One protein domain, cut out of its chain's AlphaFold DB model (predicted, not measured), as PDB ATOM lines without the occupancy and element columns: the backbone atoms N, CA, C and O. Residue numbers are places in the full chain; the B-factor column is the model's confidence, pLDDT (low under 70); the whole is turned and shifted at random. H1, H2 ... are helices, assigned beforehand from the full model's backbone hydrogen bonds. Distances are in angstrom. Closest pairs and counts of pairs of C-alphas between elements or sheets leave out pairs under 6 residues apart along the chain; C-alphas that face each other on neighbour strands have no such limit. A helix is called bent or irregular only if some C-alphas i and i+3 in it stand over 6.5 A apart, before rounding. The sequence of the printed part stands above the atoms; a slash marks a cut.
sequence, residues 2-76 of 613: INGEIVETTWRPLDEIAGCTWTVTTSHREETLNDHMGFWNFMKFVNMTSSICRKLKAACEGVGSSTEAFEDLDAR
ATOM      1  N   ILE A   2      -6.129  52.251 -37.498       40.84
ATOM      2  CA  ILE A   2      -5.248  51.199 -38.063       40.84
ATOM      3  C   ILE A   2      -4.981  50.087 -37.034       40.84
ATOM      4  O   ILE A   2      -4.397  50.335 -35.978       40.84
ATOM      5  N   ASN A   3      -5.379  48.850 -37.345       41.59
ATOM      6  CA  ASN A   3      -5.290  47.725 -36.409       41.59
ATOM      7  C   ASN A   3      -3.953  46.984 -36.574       41.59
ATOM      8  O   ASN A   3      -3.609  46.563 -37.672       41.59
ATOM      9  N   GLY A   4      -3.217  46.787 -35.475       48.03
ATOM     10  CA  GLY A   4      -1.951  46.035 -35.455       48.03
ATOM     11  C   GLY A   4      -0.683  46.846 -35.767       48.03
ATOM     12  O   GLY A   4       0.411  46.366 -35.492       48.03
ATOM     13  N   GLU A   5      -0.802  48.079 -36.270       43.56
ATOM     14  CA  GLU A   5       0.351  48.955 -36.567       43.56
ATOM     15  C   GLU A   5       0.836  49.758 -35.342       43.56
ATOM     16  O   GLU A   5       1.997  50.156 -35.240       43.56
ATOM     17  N   ILE A   6      -0.062  50.004 -34.387       43.22
ATOM     18  CA  ILE A   6       0.206  50.767 -33.170       43.22
ATOM     19  C   ILE A   6      -0.247  49.920 -31.982       43.22
ATOM     20  O   ILE A   6      -1.356  49.384 -31.974       43.22
ATOM     21  N   VAL A   7       0.587  49.838 -30.941       49.94
ATOM     22  CA  VAL A   7       0.119  49.456 -29.603       49.94
ATOM     23  C   VAL A   7      -0.865  50.542 -29.188       49.94
ATOM     24  O   VAL A   7      -0.416  51.599 -28.751       49.94
ATOM     25  N   GLU A   8      -2.172  50.326 -29.426       53.41
ATOM     26  CA  GLU A   8      -3.173  51.408 -29.359       53.41
ATOM     27  C   GLU A   8      -2.959  52.220 -28.094       53.41
ATOM     28  O   GLU A   8      -2.831  51.643 -27.008       53.41
ATOM     29  N   THR A   9      -2.890  53.537 -28.233       55.97
ATOM     30  CA  THR A   9      -2.645  54.410 -27.100       55.97
ATOM     31  C   THR A   9      -3.809  54.299 -26.130       55.97
ATOM     32  O   THR A   9      -4.849  54.930 -26.314       55.97
ATOM     33  N   THR A  10      -3.621  53.516 -25.069       64.44
ATOM     34  CA  THR A  10      -4.596  53.302 -23.997       64.44
ATOM     35  C   THR A  10      -4.772  54.547 -23.130       64.44
ATOM     36  O   THR A  10      -5.188  54.400 -21.992       64.44
ATOM     37  N   TRP A  11      -4.461  55.754 -23.629       68.31
ATOM     38  CA  TRP A  11      -4.513  57.018 -22.888       68.31
ATOM     39  C   TRP A  11      -5.822  57.159 -22.127       68.31
ATOM     40  O   TRP A  11      -5.780  57.360 -20.930       68.31
ATOM     41  N   ARG A  12      -6.980  56.916 -22.752       73.06
ATOM     42  CA  ARG A  12      -8.269  57.064 -22.060       73.06
ATOM     43  C   ARG A  12      -8.417  56.143 -20.825       73.06
ATOM     44  O   ARG A  12      -8.588  56.689 -19.740       73.06
ATOM     45  N   PRO A  13      -8.286  54.799 -20.914       69.38
ATOM     46  CA  PRO A  13      -8.222  53.953 -19.714       69.38
ATOM     47  C   PRO A  13      -7.060  54.288 -18.762       69.38
ATOM     48  O   PRO A  13      -7.199  54.205 -17.545       69.38
ATOM     49  N   LEU A  14      -5.891  54.633 -19.308       79.19
ATOM     50  CA  LEU A  14      -4.659  54.838 -18.548       79.19
ATOM     51  C   LEU A  14      -4.674  56.153 -17.760       79.19
ATOM     52  O   LEU A  14      -4.111  56.181 -16.675       79.19
ATOM     53  N   ASP A  15      -5.321  57.206 -18.258       81.38
ATOM     54  CA  ASP A  15      -5.438  58.518 -17.615       81.38
ATOM     55  C   ASP A  15      -6.309  58.428 -16.355       81.38
ATOM     56  O   ASP A  15      -5.950  58.977 -15.311       81.38
ATOM     57  N   GLU A  16      -7.405  57.662 -16.417       83.19
ATOM     58  CA  GLU A  16      -8.255  57.348 -15.261       83.19
ATOM     59  C   GLU A  16      -7.428  56.647 -14.160       83.19
ATOM     60  O   GLU A  16      -7.393  57.088 -13.007       83.19
ATOM     61  N   ILE A  17      -6.658  55.619 -14.536       83.19
ATOM     62  CA  ILE A  17      -5.768  54.875 -13.628       83.19
ATOM     63  C   ILE A  17      -4.594  55.746 -13.140       83.19
ATOM     64  O   ILE A  17      -4.201  55.667 -11.973       83.19
ATOM     65  N   ALA A  18      -4.026  56.600 -13.990       82.75
ATOM     66  CA  ALA A  18      -2.915  57.494 -13.661       82.75
ATOM     67  C   ALA A  18      -3.329  58.578 -12.657       82.75
ATOM     68  O   ALA A  18      -2.515  58.962 -11.812       82.75
ATOM     69  N   GLY A  19      -4.588  59.027 -12.708       85.19
ATOM     70  CA  GLY A  19      -5.201  59.869 -11.685       85.19
ATOM     71  C   GLY A  19      -5.320  59.140 -10.344       85.19
ATOM     72  O   GLY A  19      -4.817  59.627  -9.330       85.19
ATOM     73  N   CYS A  20      -5.902  57.935 -10.338       82.88
ATOM     74  CA  CYS A  20      -6.049  57.119  -9.127       82.88
ATOM     75  C   CYS A  20      -4.709  56.691  -8.497       82.88
ATOM     76  O   CYS A  20      -4.624  56.534  -7.280       82.88
ATOM     77  N   THR A  21      -3.653  56.537  -9.299       85.44
ATOM     78  CA  THR A  21      -2.308  56.133  -8.846       85.44
ATOM     79  C   THR A  21      -1.358  57.309  -8.587       85.44
ATOM     80  O   THR A  21      -0.172  57.098  -8.333       85.44
ATOM     81  N   TRP A  22      -1.832  58.562  -8.592       84.06
ATOM     82  CA  TRP A  22      -0.970  59.715  -8.297       84.06
ATOM     83  C   TRP A  22      -0.414  59.674  -6.866       84.06
ATOM     84  O   TRP A  22       0.762  59.959  -6.650       84.06
ATOM     85  N   THR A  23      -1.254  59.340  -5.884       89.19
ATOM     86  CA  THR A  23      -0.949  59.468  -4.446       89.19
ATOM     87  C   THR A  23      -0.231  58.263  -3.833       89.19
ATOM     88  O   THR A  23       0.126  58.313  -2.655       89.19
ATOM     89  N   VAL A  24      -0.006  57.192  -4.599       91.31
ATOM     90  CA  VAL A  24       0.733  56.007  -4.136       91.31
ATOM     91  C   VAL A  24       2.242  56.152  -4.359       91.31
ATOM     92  O   VAL A  24       2.718  57.076  -5.017       91.31
ATOM     93  N   THR A  25       3.027  55.244  -3.775       93.69
ATOM     94  CA  THR A  25       4.485  55.219  -3.955       93.69
ATOM     95  C   THR A  25       4.857  54.961  -5.417       93.69
ATOM     96  O   THR A  25       4.175  54.207  -6.110       93.69
ATOM     97  N   THR A  26       5.967  55.545  -5.883       89.69
ATOM     98  CA  THR A  26       6.405  55.457  -7.289       89.69
ATOM     99  C   THR A  26       6.471  54.017  -7.798       89.69
ATOM    100  O   THR A  26       5.916  53.730  -8.849       89.69
ATOM    101  N   SER A  27       7.044  53.095  -7.018       89.62
ATOM    102  CA  SER A  27       7.129  51.676  -7.391       89.62
ATOM    103  C   SER A  27       5.752  51.026  -7.564       89.62
ATOM    104  O   SER A  27       5.532  50.316  -8.536       89.62
ATOM    105  N   HIS A  28       4.795  51.319  -6.676       87.06
ATOM    106  CA  HIS A  28       3.444  50.768  -6.791       87.06
ATOM    107  C   HIS A  28       2.667  51.390  -7.965       87.06
ATOM    108  O   HIS A  28       1.871  50.714  -8.620       87.06
ATOM    109  N   ARG A  29       2.926  52.669  -8.271       89.69
ATOM    110  CA  ARG A  29       2.398  53.353  -9.460       89.69
ATOM    111  C   ARG A  29       2.931  52.724 -10.748       89.69
ATOM    112  O   ARG A  29       2.149  52.483 -11.662       89.69
ATOM    113  N   GLU A  30       4.232  52.453 -10.813       87.94
ATOM    114  CA  GLU A  30       4.883  51.790 -11.950       87.94
ATOM    115  C   GLU A  30       4.324  50.378 -12.170       87.94
ATOM    116  O   GLU A  30       3.907  50.071 -13.285       87.94
ATOM    117  N   GLU A  31       4.226  49.560 -11.115       91.50
ATOM    118  CA  GLU A  31       3.615  48.222 -11.166       91.50
ATOM    119  C   GLU A  31       2.167  48.279 -11.677       91.50
ATOM    120  O   GLU A  31       1.837  47.631 -12.668       91.50
ATOM    121  N   THR A  32       1.318  49.117 -11.069       87.12
ATOM    122  CA  THR A  32      -0.111  49.221 -11.427       87.12
ATOM    123  C   THR A  32      -0.321  49.678 -12.874       87.12
ATOM    124  O   THR A  32      -1.186  49.150 -13.576       87.12
ATOM    125  N   LEU A  33       0.464  50.654 -13.345       85.50
ATOM    126  CA  LEU A  33       0.379  51.126 -14.730       85.50
ATOM    127  C   LEU A  33       0.880  50.062 -15.714       85.50
ATOM    128  O   LEU A  33       0.250  49.852 -16.752       85.50
ATOM    129  N   ASN A  34       1.974  49.368 -15.389       84.25
ATOM    130  CA  ASN A  34       2.545  48.329 -16.242       84.25
ATOM    131  C   ASN A  34       1.633  47.093 -16.346       84.25
ATOM    132  O   ASN A  34       1.444  46.575 -17.446       84.25
ATOM    133  N   ASP A  35       1.003  46.667 -15.248       84.69
ATOM    134  CA  ASP A  35       0.025  45.572 -15.244       84.69
ATOM    135  C   ASP A  35      -1.200  45.906 -16.107       84.69
ATOM    136  O   ASP A  35      -1.643  45.081 -16.911       84.69
ATOM    137  N   HIS A  36      -1.715  47.139 -16.024       82.00
ATOM    138  CA  HIS A  36      -2.822  47.571 -16.879       82.00
ATOM    139  C   HIS A  36      -2.428  47.692 -18.358       82.00
ATOM    140  O   HIS A  36      -3.195  47.254 -19.220       82.00
ATOM    141  N   MET A  37      -1.239  48.215 -18.681       79.62
ATOM    142  CA  MET A  37      -0.715  48.183 -20.054       79.62
ATOM    143  C   MET A  37      -0.581  46.738 -20.564       79.62
ATOM    144  O   MET A  37      -0.984  46.440 -21.689       79.62
ATOM    145  N   GLY A  38      -0.073  45.827 -19.728       78.81
ATOM    146  CA  GLY A  38       0.043  44.401 -20.026       78.81
ATOM    147  C   GLY A  38      -1.307  43.743 -20.317       78.81
ATOM    148  O   GLY A  38      -1.450  43.066 -21.336       78.81
ATOM    149  N   PHE A  39      -2.318  44.002 -19.482       81.19
ATOM    150  CA  PHE A  39      -3.686  43.513 -19.675       81.19
ATOM    151  C   PHE A  39      -4.291  43.986 -21.004       81.19
ATOM    152  O   PHE A  39      -4.780  43.170 -21.788       81.19
ATOM    153  N   TRP A  40      -4.220  45.287 -21.303       76.81
ATOM    154  CA  TRP A  40      -4.759  45.822 -22.556       76.81
ATOM    155  C   TRP A  40      -4.017  45.286 -23.785       76.81
ATOM    156  O   TRP A  40      -4.647  44.991 -24.799       76.81
ATOM    157  N   ASN A  41      -2.700  45.092 -23.701       75.75
ATOM    158  CA  ASN A  41      -1.919  44.497 -24.786       75.75
ATOM    159  C   ASN A  41      -2.261  43.013 -25.006       75.75
ATOM    160  O   ASN A  41      -2.368  42.578 -26.153       75.75
ATOM    161  N   PHE A  42      -2.518  42.256 -23.935       78.31
ATOM    162  CA  PHE A  42      -3.019  40.884 -24.024       78.31
ATOM    163  C   PHE A  42      -4.404  40.822 -24.688       78.31
ATOM    164  O   PHE A  42      -4.592  40.063 -25.639       78.31
ATOM    165  N   MET A  43      -5.353  41.660 -24.254       74.62
ATOM    166  CA  MET A  43      -6.701  41.699 -24.837       74.62
ATOM    167  C   MET A  43      -6.684  42.076 -26.324       74.62
ATOM    168  O   MET A  43      -7.403  41.463 -27.115       74.62
ATOM    169  N   LYS A  44      -5.823  43.019 -26.736       69.81
ATOM    170  CA  LYS A  44      -5.597  43.331 -28.158       69.81
ATOM    171  C   LYS A  44      -5.100  42.112 -28.925       69.81
ATOM    172  O   LYS A  44      -5.660  41.806 -29.969       69.81
ATOM    173  N   PHE A  45      -4.094  41.402 -28.413       70.50
ATOM    174  CA  PHE A  45      -3.532  40.226 -29.082       70.50
ATOM    175  C   PHE A  45      -4.575  39.113 -29.280       70.50
ATOM    176  O   PHE A  45      -4.673  38.556 -30.372       70.50
ATOM    177  N   VAL A  46      -5.403  38.842 -28.264       73.88
ATOM    178  CA  VAL A  46      -6.505  37.864 -28.348       73.88
ATOM    179  C   VAL A  46      -7.563  38.292 -29.374       73.88
ATOM    180  O   VAL A  46      -7.987  37.480 -30.196       73.88
ATOM    181  N   ASN A  47      -7.953  39.569 -29.379       71.38
ATOM    182  CA  ASN A  47      -8.985  40.099 -30.278       71.38
ATOM    183  C   ASN A  47      -8.472  40.438 -31.692       71.38
ATOM    184  O   ASN A  47      -9.268  40.729 -32.586       71.38
ATOM    185  N   MET A  48      -7.157  40.407 -31.924       74.06
ATOM    186  CA  MET A  48      -6.550  40.793 -33.198       74.06
ATOM    187  C   MET A  48      -7.016  39.891 -34.345       74.06
ATOM    188  O   MET A  48      -7.382  40.396 -35.402       74.06
ATOM    189  N   THR A  49      -7.073  38.575 -34.130       72.56
ATOM    190  CA  THR A  49      -7.456  37.600 -35.165       72.56
ATOM    191  C   THR A  49      -8.888  37.821 -35.661       72.56
ATOM    192  O   THR A  49      -9.107  37.950 -36.863       72.56
ATOM    193  N   SER A  50      -9.865  37.930 -34.754       72.12
ATOM    194  CA  SER A  50     -11.271  38.168 -35.117       72.12
ATOM    195  C   SER A  50     -11.473  39.544 -35.758       72.12
ATOM    196  O   SER A  50     -12.201  39.669 -36.744       72.12
ATOM    197  N   SER A  51     -10.772  40.563 -35.252       68.88
ATOM    198  CA  SER A  51     -10.779  41.922 -35.796       68.88
ATOM    199  C   SER A  51     -10.232  41.979 -37.230       68.88
ATOM    200  O   SER A  51     -10.880  42.557 -38.105       68.88
ATOM    201  N   ILE A  52      -9.102  41.312 -37.503       73.56
ATOM    202  CA  ILE A  52      -8.519  41.195 -38.850       73.56
ATOM    203  C   ILE A  52      -9.454  40.419 -39.782       73.56
ATOM    204  O   ILE A  52      -9.713  40.889 -40.884       73.56
ATOM    205  N   CYS A  53     -10.012  39.278 -39.361       76.12
ATOM    206  CA  CYS A  53     -10.942  38.513 -40.198       76.12
ATOM    207  C   CYS A  53     -12.190  39.326 -40.582       76.12
ATOM    208  O   CYS A  53     -12.611  39.284 -41.738       76.12
ATOM    209  N   ARG A  54     -12.754  40.102 -39.644       73.44
ATOM    210  CA  ARG A  54     -13.892  40.995 -39.914       73.44
ATOM    211  C   ARG A  54     -13.516  42.119 -40.885       73.44
ATOM    212  O   ARG A  54     -14.230  42.327 -41.860       73.44
ATOM    213  N   LYS A  55     -12.384  42.799 -40.656       70.19
ATOM    214  CA  LYS A  55     -11.898  43.868 -41.546       70.19
ATOM    215  C   LYS A  55     -11.555  43.357 -42.947       70.19
ATOM    216  O   LYS A  55     -11.905  44.008 -43.921       70.19
ATOM    217  N   LEU A  56     -10.957  42.171 -43.067       75.50
ATOM    218  CA  LEU A  56     -10.664  41.544 -44.357       75.50
ATOM    219  C   LEU A  56     -11.942  41.225 -45.150       75.50
ATOM    220  O   LEU A  56     -11.951  41.397 -46.366       75.50
ATOM    221  N   LYS A  57     -13.021  40.789 -44.482       76.75
ATOM    222  CA  LYS A  57     -14.327  40.584 -45.131       76.75
ATOM    223  C   LYS A  57     -14.875  41.903 -45.680       76.75
ATOM    224  O   LYS A  57     -15.136  41.976 -46.875       76.75
ATOM    225  N   ALA A  58     -14.936  42.945 -44.846       66.56
ATOM    226  CA  ALA A  58     -15.405  44.273 -45.251       66.56
ATOM    227  C   ALA A  58     -14.565  44.864 -46.404       66.56
ATOM    228  O   ALA A  58     -15.114  45.307 -47.409       66.56
ATOM    229  N   ALA A  59     -13.234  44.768 -46.334       69.06
ATOM    230  CA  ALA A  59     -12.335  45.197 -47.409       69.06
ATOM    231  C   ALA A  59     -12.528  44.391 -48.710       69.06
ATOM    232  O   ALA A  59     -12.304  44.904 -49.804       69.06
ATOM    233  N   CYS A  60     -12.941  43.122 -48.629       79.12
ATOM    234  CA  CYS A  60     -13.308  42.316 -49.795       79.12
ATOM    235  C   CYS A  60     -14.692  42.646 -50.371       79.12
ATOM    236  O   CYS A  60     -14.928  42.329 -51.534       79.12
ATOM    237  N   GLU A  61     -15.561  43.304 -49.609       75.38
ATOM    238  CA  GLU A  61     -16.869  43.788 -50.060       75.38
ATOM    239  C   GLU A  61     -16.749  45.204 -50.667       75.38
ATOM    240  O   GLU A  61     -17.275  45.451 -51.751       75.38
ATOM    241  N   GLY A  62     -15.948  46.094 -50.064       68.75
ATOM    242  CA  GLY A  62     -15.737  47.479 -50.523       68.75
ATOM    243  C   GLY A  62     -14.953  47.658 -51.835       68.75
ATOM    244  O   GLY A  62     -14.975  48.743 -52.413       68.75
ATOM    245  N   VAL A  63     -14.301  46.604 -52.351       73.88
ATOM    246  CA  VAL A  63     -13.418  46.665 -53.542       73.88
ATOM    247  C   VAL A  63     -14.102  47.281 -54.756       73.88
ATOM    248  O   VAL A  63     -13.487  48.082 -55.451       73.88
ATOM    249  N   GLY A  64     -15.349  46.880 -55.030       74.75
ATOM    250  CA  GLY A  64     -16.081  47.334 -56.214       74.75
ATOM    251  C   GLY A  64     -16.263  48.848 -56.195       74.75
ATOM    252  O   GLY A  64     -15.794  49.524 -57.103       74.75
ATOM    253  N   SER A  65     -16.823  49.363 -55.097       70.38
ATOM    254  CA  SER A  65     -17.046  50.797 -54.880       70.38
ATOM    255  C   SER A  65     -15.739  51.602 -54.907       70.38
ATOM    256  O   SER A  65     -15.655  52.622 -55.584       70.38
ATOM    257  N   SER A  66     -14.674  51.118 -54.251       65.12
ATOM    258  CA  SER A  66     -13.368  51.799 -54.269       65.12
ATOM    259  C   SER A  66     -12.715  51.816 -55.657       65.12
ATOM    260  O   SER A  66     -12.032  52.781 -55.996       65.12
ATOM    261  N   THR A  67     -12.919  50.769 -56.464       75.94
ATOM    262  CA  THR A  67     -12.396  50.707 -57.840       75.94
ATOM    263  C   THR A  67     -13.183  51.638 -58.757       75.94
ATOM    264  O   THR A  67     -12.574  52.414 -59.482       75.94
ATOM    265  N   GLU A  68     -14.517  51.628 -58.667       78.88
ATOM    266  CA  GLU A  68     -15.404  52.522 -59.419       78.88
ATOM    267  C   GLU A  68     -15.095  53.995 -59.114       78.88
ATOM    268  O   GLU A  68     -14.819  54.761 -60.032       78.88
ATOM    269  N   ALA A  69     -15.008  54.377 -57.834       71.81
ATOM    270  CA  ALA A  69     -14.652  55.737 -57.427       71.81
ATOM    271  C   ALA A  69     -13.247  56.166 -57.899       71.81
ATOM    272  O   ALA A  69     -13.037  57.333 -58.239       71.81
ATOM    273  N   PHE A  70     -12.282  55.239 -57.942       76.81
ATOM    274  CA  PHE A  70     -10.954  55.511 -58.488       76.81
ATOM    275  C   PHE A  70     -10.990  55.709 -60.009       76.81
ATOM    276  O   PHE A  70     -10.426  56.686 -60.497       76.81
ATOM    277  N   GLU A  71     -11.672  54.832 -60.753       82.88
ATOM    278  CA  GLU A  71     -11.833  54.941 -62.208       82.88
ATOM    279  C   GLU A  71     -12.550  56.245 -62.604       82.88
ATOM    280  O   GLU A  71     -12.128  56.917 -63.546       82.88
ATOM    281  N   ASP A  72     -13.560  56.666 -61.837       82.38
ATOM    282  CA  ASP A  72     -14.307  57.914 -62.042       82.38
ATOM    283  C   ASP A  72     -13.470  59.183 -61.794       82.38
ATOM    284  O   ASP A  72     -13.691  60.217 -62.436       82.38
ATOM    285  N   LEU A  73     -12.514  59.129 -60.860       76.81
ATOM    286  CA  LEU A  73     -11.545  60.203 -60.610       76.81
ATOM    287  C   LEU A  73     -10.456  60.224 -61.687       76.81
ATOM    288  O   LEU A  73     -10.149  61.279 -62.244       76.81
ATOM    289  N   ASP A  74      -9.905  59.058 -62.009       82.81
ATOM    290  CA  ASP A  74      -8.862  58.859 -63.011       82.81
ATOM    291  C   ASP A  74      -9.342  59.300 -64.408       82.81
ATOM    292  O   ASP A  74      -8.644  60.042 -65.104       82.81
ATOM    293  N   ALA A  75     -10.579  58.965 -64.793       82.88
ATOM    294  CA  ALA A  75     -11.211  59.385 -66.050       82.88
ATOM    295  C   ALA A  75     -11.389  60.911 -66.207       82.88
ATOM    296  O   ALA A  75     -11.594  61.391 -67.323       82.88
ATOM    297  N   ARG A  76     -11.306  61.686 -65.116       82.00
ATOM    298  CA  ARG A  76     -11.370  63.163 -65.136       82.00
ATOM    299  C   ARG A  76      -9.995  63.819 -65.297       82.00
ATOM    300  O   ARG A  76      -9.929  65.023 -65.538       82.00
TER     301      ARG A  76
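AT A GLANCE: This is residues 2 to 76 of the 613 residues of an uncharacterized protein of Jaapia argillacea MUCL 33604 (UniProt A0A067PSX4). Short helix H1 folds back along the first part of a long bent helix, H2, as a hairpin; residues 56 to 76, of which 56 to 74 belong to H2, stick out. The printed part has 75 residues with two named helices, H1 then H2, and is all helix. It is extended: radius of gyration of the C-alphas 20.1 A, spans 64 by 27 by 15 A.

IN THESE COORDINATES: Find C-alpha 11 at (-4.513, 57.018, -22.888); H1, residues 11 to 20, runs 13.8 A from there. H2, residues 26 to 74, was assigned as one helix by its hydrogen bonds but is bent: C-alphas 61 and 64 are 7.1 A apart. Arm H2a, residues 26 to 61, spans 50.1 A and is irregular, with C-alphas 46 and 49 6.9 A apart. H2b, residues 64 to 74, ends at C-alpha 74 (-8.862, 58.859, -63.011).

HOW THE PARTS SIT: H1 and H2a form a hairpin, opposite ways at a shallow tilt of 20 degrees. Residues 29 to 37 alone of H2a touch H1; the closest C-alphas, Ala 18 and Leu 33, are 7.2 A apart. H2b is about perpendicular to H2a, 83 degrees. O i to N i+4 pairs are within hydrogen-bond range throughout H2b, 5 of 6 in H1, 30 of 32 in H2a.

THE WHOLE: The printed part has no cut. Seventeen residues, among them 2 to 11, have pLDDT under 70.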